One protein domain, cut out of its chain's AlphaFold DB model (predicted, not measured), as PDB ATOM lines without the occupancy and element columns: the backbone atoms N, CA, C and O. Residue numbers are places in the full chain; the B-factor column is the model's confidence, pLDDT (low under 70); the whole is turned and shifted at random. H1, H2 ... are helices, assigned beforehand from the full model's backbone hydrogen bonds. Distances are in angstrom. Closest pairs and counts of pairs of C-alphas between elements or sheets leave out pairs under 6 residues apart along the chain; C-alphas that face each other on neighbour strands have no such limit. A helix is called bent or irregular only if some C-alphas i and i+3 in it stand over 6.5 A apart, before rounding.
ATOM      1  N   LEU A 615      -6.626  23.139 -37.013       68.62
ATOM      2  CA  LEU A 615      -6.048  24.438 -36.613       68.62
ATOM      3  C   LEU A 615      -4.564  24.429 -36.196       68.62
ATOM      4  O   LEU A 615      -3.912  25.469 -36.222       68.62
ATOM      5  N   CYS A 616      -4.010  23.272 -35.829       75.75
ATOM      6  CA  CYS A 616      -2.577  22.992 -35.892       75.75
ATOM      7  C   CYS A 616      -2.336  21.473 -35.981       75.75
ATOM      8  O   CYS A 616      -3.124  20.693 -35.435       75.75
ATOM      9  N   PRO A 617      -1.202  21.017 -36.552       75.12
ATOM     10  CA  PRO A 617      -0.750  19.641 -36.376       75.12
ATOM     11  C   PRO A 617      -0.636  19.306 -34.877       75.12
ATOM     12  O   PRO A 617      -0.090  20.117 -34.120       75.12
ATOM     13  N   PRO A 618      -1.089  18.122 -34.420       78.81
ATOM     14  CA  PRO A 618      -1.044  17.771 -33.007       78.81
ATOM     15  C   PRO A 618       0.390  17.845 -32.468       78.81
ATOM     16  O   PRO A 618       1.342  17.330 -33.066       78.81
ATOM     17  N   ARG A 619       0.536  18.511 -31.317       81.94
ATOM     18  CA  ARG A 619       1.820  18.798 -30.665       81.94
ATOM     19  C   ARG A 619       2.628  17.510 -30.468       81.94
ATOM     20  O   ARG A 619       2.240  16.634 -29.699       81.94
ATOM     21  N   ARG A 620       3.775  17.399 -31.146       85.50
ATOM     22  CA  ARG A 620       4.623  16.196 -31.114       85.50
ATOM     23  C   ARG A 620       5.434  16.125 -29.816       85.50
ATOM     24  O   ARG A 620       6.537  16.663 -29.717       85.50
ATOM     25  N   PHE A 621       4.893  15.439 -28.815       88.69
ATOM     26  CA  PHE A 621       5.588  15.199 -27.546       88.69
ATOM     27  C   PHE A 621       6.806  14.269 -27.711       88.69
ATOM     28  O   PHE A 621       7.834  14.477 -27.071       88.69
ATOM     29  N   ASP A 622       6.739  13.301 -28.630       82.44
ATOM     30  CA  ASP A 622       7.747  12.235 -28.761       82.44
ATOM     31  C   ASP A 622       9.025  12.652 -29.512       82.44
ATOM     32  O   ASP A 622       9.999  11.903 -29.558       82.44
ATOM     33  N   HIS A 623       9.047  13.841 -30.124       78.62
ATOM     34  CA  HIS A 623      10.196  14.345 -30.893       78.62
ATOM     35  C   HIS A 623      11.015  15.408 -30.146       78.62
ATOM     36  O   HIS A 623      12.034  15.870 -30.649       78.62
ATOM     37  N   GLY A 624      10.617  15.771 -28.925       83.81
ATOM     38  CA  GLY A 624      11.232  16.863 -28.172       83.81
ATOM     39  C   GLY A 624      12.620  16.605 -27.597       83.81
ATOM     40  O   GLY A 624      13.102  17.442 -26.837       83.81
ATOM     41  N   ARG A 625      13.246  15.450 -27.860       90.94
ATOM     42  CA  ARG A 625      14.492  15.050 -27.190       90.94
ATOM     43  C   ARG A 625      15.654  15.946 -27.617       90.94
ATOM     44  O   ARG A 625      15.958  16.058 -28.802       90.94
ATOM     45  N   ILE A 626      16.359  16.530 -26.650       93.75
ATOM     46  CA  ILE A 626      17.497  17.416 -26.929       93.75
ATOM     47  C   ILE A 626      18.709  16.570 -27.351       93.75
ATOM     48  O   ILE A 626      19.416  15.993 -26.524       93.75
ATOM     49  N   VAL A 627      18.949  16.477 -28.661       92.81
ATOM     50  CA  VAL A 627      20.097  15.740 -29.230       92.81
ATOM     51  C   VAL A 627      21.386  16.575 -29.178       92.81
ATOM     52  O   VAL A 627      22.475  16.038 -28.959       92.81
ATOM     53  N   ARG A 628      21.268  17.897 -29.353       93.31
ATOM     54  CA  ARG A 628      22.392  18.831 -29.494       93.31
ATOM     55  C   ARG A 628      23.166  18.999 -28.182       93.31
ATOM     56  O   ARG A 628      22.589  19.268 -27.132       93.31
ATOM     57  N   GLY A 629      24.491  18.838 -28.238       93.75
ATOM     58  CA  GLY A 629      25.353  18.782 -27.048       93.75
ATOM     59  C   GLY A 629      25.392  20.073 -26.221       93.75
ATOM     60  O   GLY A 629      25.384  20.010 -24.995       93.75
ATOM     61  N   ASN A 630      25.372  21.230 -26.885       93.81
ATOM     62  CA  ASN A 630      25.330  22.564 -26.272       93.81
ATOM     63  C   ASN A 630      23.995  22.864 -25.565       93.81
ATOM     64  O   ASN A 630      23.956  23.632 -24.609       93.81
ATOM     65  N   GLU A 631      22.906  22.236 -26.003       95.00
ATOM     66  CA  GLU A 631      21.550  22.487 -25.505       95.00
ATOM     67  C   GLU A 631      21.173  21.594 -24.305       95.00
ATOM     68  O   GLU A 631      20.153  21.823 -23.654       95.00
ATOM     69  N   ARG A 632      22.022  20.624 -23.928       93.94
ATOM     70  CA  ARG A 632      21.799  19.697 -22.793       93.94
ATOM     71  C   ARG A 632      21.667  20.374 -21.423       93.94
ATOM     72  O   ARG A 632      21.216  19.742 -20.473       93.94
ATOM     73  N   TYR A 633      22.045  21.643 -21.302       95.06
ATOM     74  CA  TYR A 633      21.884  22.423 -20.071       95.06
ATOM     75  C   TYR A 633      20.557  23.198 -20.014       95.06
ATOM     76  O   TYR A 633      20.237  23.785 -18.980       95.06
ATOM     77  N   MET A 634      19.764  23.202 -21.094       93.19
ATOM     78  CA  MET A 634      18.452  23.846 -21.098       93.19
ATOM     79  C   MET A 634      17.479  23.100 -20.185       93.19
ATOM     80  O   MET A 634      17.357  21.875 -20.243       93.19
ATOM     81  N   LYS A 635      16.770  23.862 -19.347       96.31
ATOM     82  CA  LYS A 635      15.725  23.360 -18.452       96.31
ATOM     83  C   LYS A 635      14.362  23.487 -19.112       96.31
ATOM     84  O   LYS A 635      14.010  24.570 -19.580       96.31
ATOM     85  N   CYS A 636      13.570  22.420 -19.065       96.31
ATOM     86  CA  CYS A 636      12.150  22.490 -19.375       96.31
ATOM     87  C   CYS A 636      11.472  23.536 -18.471       96.31
ATOM     88  O   CYS A 636      11.639  23.523 -17.252       96.31
ATOM     89  N   ALA A 637      10.698  24.451 -19.054       96.31
ATOM     90  CA  ALA A 637      10.030  25.517 -18.308       96.31
ATOM     91  C   ALA A 637       8.935  25.010 -17.352       96.31
ATOM     92  O   ALA A 637       8.558  25.737 -16.435       96.31
ATOM     93  N   PHE A 638       8.448  23.784 -17.561       96.69
ATOM     94  CA  PHE A 638       7.331  23.202 -16.822       96.69
ATOM     95  C   PHE A 638       7.806  22.209 -15.749       96.69
ATOM     96  O   PHE A 638       7.565  22.435 -14.571       96.69
ATOM     97  N   CYS A 639       8.542  21.152 -16.120       96.56
ATOM     98  CA  CYS A 639       9.019  20.127 -15.171       96.56
ATOM     99  C   CYS A 639      10.472  20.308 -14.691       96.56
ATOM    100  O   CYS A 639      10.990  19.459 -13.973       96.56
ATOM    101  N   GLU A 640      11.153  21.375 -15.121       96.12
ATOM    102  CA  GLU A 640      12.532  21.755 -14.746       96.12
ATOM    103  C   GLU A 640      13.647  20.733 -15.062       96.12
ATOM    104  O   GLU A 640      14.832  21.013 -14.843       96.12
ATOM    105  N   ALA A 641      13.300  19.598 -15.681       96.06
ATOM    106  CA  ALA A 641      14.239  18.618 -16.213       96.06
ATOM    107  C   ALA A 641      15.243  19.275 -17.175       96.06
ATOM    108  O   ALA A 641      14.863  20.009 -18.088       96.06
ATOM    109  N   SER A 642      16.534  19.004 -16.967       96.69
ATOM    110  CA  SER A 642      17.631  19.574 -17.760       96.69
ATOM    111  C   SER A 642      18.046  18.610 -18.873       96.69
ATOM    112  O   SER A 642      18.307  17.441 -18.594       96.69
ATOM    113  N   GLY A 643      18.093  19.070 -20.123       94.75
ATOM    114  CA  GLY A 643      18.662  18.315 -21.248       94.75
ATOM    115  C   GLY A 643      17.886  17.085 -21.727       94.75
ATOM    116  O   GLY A 643      18.366  16.384 -22.614       94.75
ATOM    117  N   ILE A 644      16.706  16.804 -21.165       95.38
ATOM    118  CA  ILE A 644      15.875  15.662 -21.578       95.38
ATOM    119  C   ILE A 644      15.013  16.038 -22.786       95.38
ATOM    120  O   ILE A 644      15.023  15.328 -23.790       95.38
ATOM    121  N   HIS A 645      14.279  17.148 -22.690       95.56
ATOM    122  CA  HIS A 645      13.350  17.611 -23.716       95.56
ATOM    123  C   HIS A 645      13.196  19.137 -23.722       95.56
ATOM    124  O   HIS A 645      13.369  19.783 -22.685       95.56
ATOM    125  N   TYR A 646      12.832  19.705 -24.872       95.56
ATOM    126  CA  TYR A 646      12.401  21.102 -24.974       95.56
ATOM    127  C   TYR A 646      11.039  21.316 -24.288       95.56
ATOM    128  O   TYR A 646      10.210  20.407 -24.210       95.56
ATOM    129  N   SER A 647      10.802  22.527 -23.773       94.88
ATOM    130  CA  SER A 647       9.613  22.865 -22.973       94.88
ATOM    131  C   SER A 647       8.286  22.599 -23.692       94.88
ATOM    132  O   SER A 647       7.321  22.148 -23.078       94.88
ATOM    133  N   ASP A 648       8.231  22.862 -24.994       92.25
ATOM    134  CA  ASP A 648       7.065  22.655 -25.850       92.25
ATOM    135  C   ASP A 648       6.633  21.178 -25.905       92.25
ATOM    136  O   ASP A 648       5.433  20.902 -25.834       92.25
ATOM    137  N   SER A 649       7.579  20.238 -25.904       95.00
ATOM    138  CA  SER A 649       7.335  18.787 -25.872       95.00
ATOM    139  C   SER A 649       7.263  18.173 -24.464       95.00
ATOM    140  O   SER A 649       7.321  16.952 -24.330       95.00
ATOM    141  N   CYS A 650       7.127  18.969 -23.395       95.69
ATOM    142  CA  CYS A 650       7.043  18.437 -22.029       95.69
ATOM    143  C   CYS A 650       5.903  17.413 -21.861       95.69
ATOM    144  O   CYS A 650       4.726  17.756 -21.967       95.69
ATOM    145  N   THR A 651       6.255  16.159 -21.561       94.56
ATOM    146  CA  THR A 651       5.308  15.041 -21.398       94.56
ATOM    147  C   THR A 651       4.644  14.983 -20.027       94.56
ATOM    148  O   THR A 651       3.581  14.377 -19.921       94.56
ATOM    149  N   ALA A 652       5.251  15.598 -19.005       95.69
ATOM    150  CA  ALA A 652       4.716  15.657 -17.641       95.69
ATOM    151  C   ALA A 652       3.492  16.579 -17.522       95.69
ATOM    152  O   ALA A 652       2.618  16.331 -16.708       95.69
ATOM    153  N   PHE A 653       3.436  17.609 -18.370       94.75
ATOM    154  CA  PHE A 653       2.378  18.614 -18.411       94.75
ATOM    155  C   PHE A 653       1.921  18.718 -19.862       94.75
ATOM    156  O   PHE A 653       2.573  19.386 -20.671       94.75
ATOM    157  N   ARG A 654       0.877  17.970 -20.227       93.56
ATOM    158  CA  ARG A 654       0.370  17.910 -21.611       93.56
ATOM    159  C   ARG A 654      -0.717  18.945 -21.878       93.56
ATOM    160  O   ARG A 654      -0.809  19.429 -23.003       93.56
ATOM    161  N   ASP A 655      -1.502  19.270 -20.858       89.19
ATOM    162  CA  ASP A 655      -2.652  20.155 -20.968       89.19
ATOM    163  C   ASP A 655      -2.234  21.639 -21.120       89.19
ATOM    164  O   ASP A 655      -1.396  22.131 -20.353       89.19
ATOM    165  N   PRO A 656      -2.788  22.385 -22.098       88.44
ATOM    166  CA  PRO A 656      -2.502  23.808 -22.258       88.44
ATOM    167  C   PRO A 656      -2.924  24.683 -21.070       88.44
ATOM    168  O   PRO A 656      -2.264  25.694 -20.818       88.44
ATOM    169  N   LEU A 657      -3.992  24.339 -20.337       87.62
ATOM    170  CA  LEU A 657      -4.460  25.150 -19.203       87.62
ATOM    171  C   LEU A 657      -3.524  24.988 -18.001       87.62
ATOM    172  O   LEU A 657      -3.058  25.990 -17.457       87.62
ATOM    173  N   GLU A 658      -3.151  23.753 -17.668       94.69
ATOM    174  CA  GLU A 658      -2.141  23.421 -16.659       94.69
ATOM    175  C   GLU A 658      -0.799  24.121 -16.946       94.69
ATOM    176  O   GLU A 658      -0.218  24.770 -16.072       94.69
ATOM    177  N   ARG A 659      -0.339  24.108 -18.208       95.00
ATOM    178  CA  ARG A 659       0.856  24.858 -18.639       95.00
ATOM    179  C   ARG A 659       0.728  26.369 -18.424       95.00
ATOM    180  O   ARG A 659       1.696  27.001 -17.994       95.00
ATOM    181  N   ARG A 660      -0.432  26.965 -18.728       92.00
ATOM    182  CA  ARG A 660      -0.691  28.402 -18.509       92.00
ATOM    183  C   ARG A 660      -0.688  28.751 -17.018       92.00
ATOM    184  O   ARG A 660      -0.168  29.811 -16.663       92.00
ATOM    185  N   GLU A 661      -1.216  27.878 -16.160       94.19
ATOM    186  CA  GLU A 661      -1.185  28.070 -14.707       94.19
ATOM    187  C   GLU A 661       0.252  28.026 -14.176       94.19
ATOM    188  O   GLU A 661       0.703  28.986 -13.555       94.19
ATOM    189  N   LEU A 662       1.038  27.009 -14.551       95.81
ATOM    190  CA  LEU A 662       2.450  26.898 -14.162       95.81
ATOM    191  C   LEU A 662       3.293  28.111 -14.588       95.81
ATOM    192  O   LEU A 662       4.168  28.552 -13.841       95.81
ATOM    193  N   ILE A 663       3.040  28.690 -15.768       95.56
ATOM    194  CA  ILE A 663       3.701  29.934 -16.207       95.56
ATOM    195  C   ILE A 663       3.350  31.098 -15.268       95.56
ATOM    196  O   ILE A 663       4.236  31.877 -14.899       95.56
ATOM    197  N   ARG A 664       2.079  31.206 -14.862       92.06
ATOM    198  CA  ARG A 664       1.567  32.258 -13.974       92.06
ATOM    199  C   ARG A 664       2.122  32.115 -12.555       92.06
ATOM    200  O   ARG A 664       2.695  33.076 -12.037       92.06
ATOM    201  N   GLU A 665       2.021  30.925 -11.968       95.56
ATOM    202  CA  GLU A 665       2.518  30.589 -10.630       95.56
ATOM    203  C   GLU A 665       4.039  30.759 -10.527       95.56
ATOM    204  O   GLU A 665       4.533  31.474  -9.652       95.56
ATOM    205  N   ALA A 666       4.797  30.207 -11.483       94.25
ATOM    206  CA  ALA A 666       6.252  30.362 -11.544       94.25
ATOM    207  C   ALA A 666       6.704  31.773 -11.973       94.25
ATOM    208  O   ALA A 666       7.908  32.018 -12.111       94.25
ATOM    209  N   ARG A 667       5.760  32.706 -12.191       93.56
ATOM    210  CA  ARG A 667       5.985  34.108 -12.582       93.56
ATOM    211  C   ARG A 667       6.829  34.266 -13.859       93.56
ATOM    212  O   ARG A 667       7.499  35.290 -14.035       93.56
ATOM    213  N   ARG A 668       6.780  33.280 -14.755       94.12
ATOM    214  CA  ARG A 668       7.505  33.259 -16.033       94.12
ATOM    215  C   ARG A 668       6.860  34.221 -17.037       94.12
ATOM    216  O   ARG A 668       5.664  34.496 -16.979       94.12
ATOM    217  N   CYS A 669       7.644  34.750 -17.970       93.38
ATOM    218  CA  CYS A 669       7.097  35.497 -19.103       93.38
ATOM    219  C   CYS A 669       6.383  34.541 -20.070       93.38
ATOM    220  O   CYS A 669       6.946  33.516 -20.443       93.38
ATOM    221  N   TRP A 670       5.175  34.898 -20.507       90.12
ATOM    222  CA  TRP A 670       4.373  34.105 -21.445       90.12
ATOM    223  C   TRP A 670       5.054  33.893 -22.808       90.12
ATOM    224  O   TRP A 670       4.856  32.856 -23.421       90.12
ATOM    225  N   THR A 671       5.901  34.830 -23.244       88.56
ATOM    226  CA  THR A 671       6.592  34.773 -24.542       88.56
ATOM    227  C   THR A 671       7.906  33.983 -24.502       88.56
ATOM    228  O   THR A 671       8.156  33.163 -25.375       88.56
ATOM    229  N   CYS A 672       8.779  34.217 -23.509       92.38
ATOM    230  CA  CYS A 672      10.108  33.578 -23.454       92.38
ATOM    231  C   CYS A 672      10.255  32.461 -22.408       92.38
ATOM    232  O   CYS A 672      11.291  31.802 -22.386       92.38
ATOM    233  N   LEU A 673       9.251  32.253 -21.548       94.69
ATOM    234  CA  LEU A 673       9.209  31.266 -20.452       94.69
ATOM    235  C   LEU A 673      10.275  31.440 -19.344       94.69
ATOM    236  O   LEU A 673      10.385  30.613 -18.429       94.69
ATOM    237  N   GLU A 674      11.025  32.543 -19.367       93.31
ATOM    238  CA  GLU A 674      12.039  32.894 -18.368       93.31
ATOM    239  C   GLU A 674      11.424  33.629 -17.165       93.31
ATOM    240  O   GLU A 674      10.474  34.406 -17.305       93.31
ATOM    241  N   ARG A 675      11.982  33.404 -15.965       91.06
ATOM    242  CA  ARG A 675      11.522  34.036 -14.711       91.06
ATOM    243  C   ARG A 675      11.958  35.507 -14.569       91.06
ATOM    244  O   ARG A 675      11.270  36.267 -13.898       91.06
ATOM    245  N   MET A 676      13.073  35.905 -15.192       86.94
ATOM    246  CA  MET A 676      13.679  37.250 -15.081       86.94
ATOM    247  C   MET A 676      13.577  38.073 -16.377       86.94
ATOM    248  O   MET A 676      14.464  38.852 -16.705       86.94
ATOM    249  N   CYS A 677      12.499  37.892 -17.139       90.88
ATOM    250  CA  CYS A 677      12.199  38.746 -18.286       90.88
ATOM    251  C   CYS A 677      11.392  39.975 -17.834       90.88
ATOM    252  O   CYS A 677      10.497  39.844 -17.000       90.88
TER     253      CYS A 677
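This is residues 615 to 677 of the 747 residues of an uncharacterized protein of Haemonchus placei (UniProt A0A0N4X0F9). This domain has little regular structure: a core of loops, residues 634 to 655, with the helix H2 along one side and, on the opposite side, the long first stretch, residues 615 to 628, leading to the short turn H1. Of the 63 residues printed, only 15 are in named elements, H1 then H2, with no named strand; the class is all helix. The whole is compact and rounded, with a radius of gyration of the C-alphas of 11.9 A and spans of 31 by 30 by 19 A.

Find C-alpha 656 at (-2.502, 23.808, -22.258); from there H2, residues 656 to 665, runs 14.4 A to C-alpha 665 at (2.518, 30.589, -10.630). Look back to C-alpha 629 at (25.353, 18.782, -27.048), where H1, residues 629 to 633, begins.

H2 and H1 are apart, joined by a long link of 22 residues. In H2 every O i to N i+4 pair is within hydrogen-bond range; in H1 0 of 1 is, and 0 of 2 O i to N i+3 pairs. H1 is irregular: C-alphas 630 and 633 are 7.1 A apart.

The two C-alphas farthest apart, those of Leu 615 and Gly 629, are 33.3 A apart. The printed part has no cut, and residue 615 alone is under pLDDT 70.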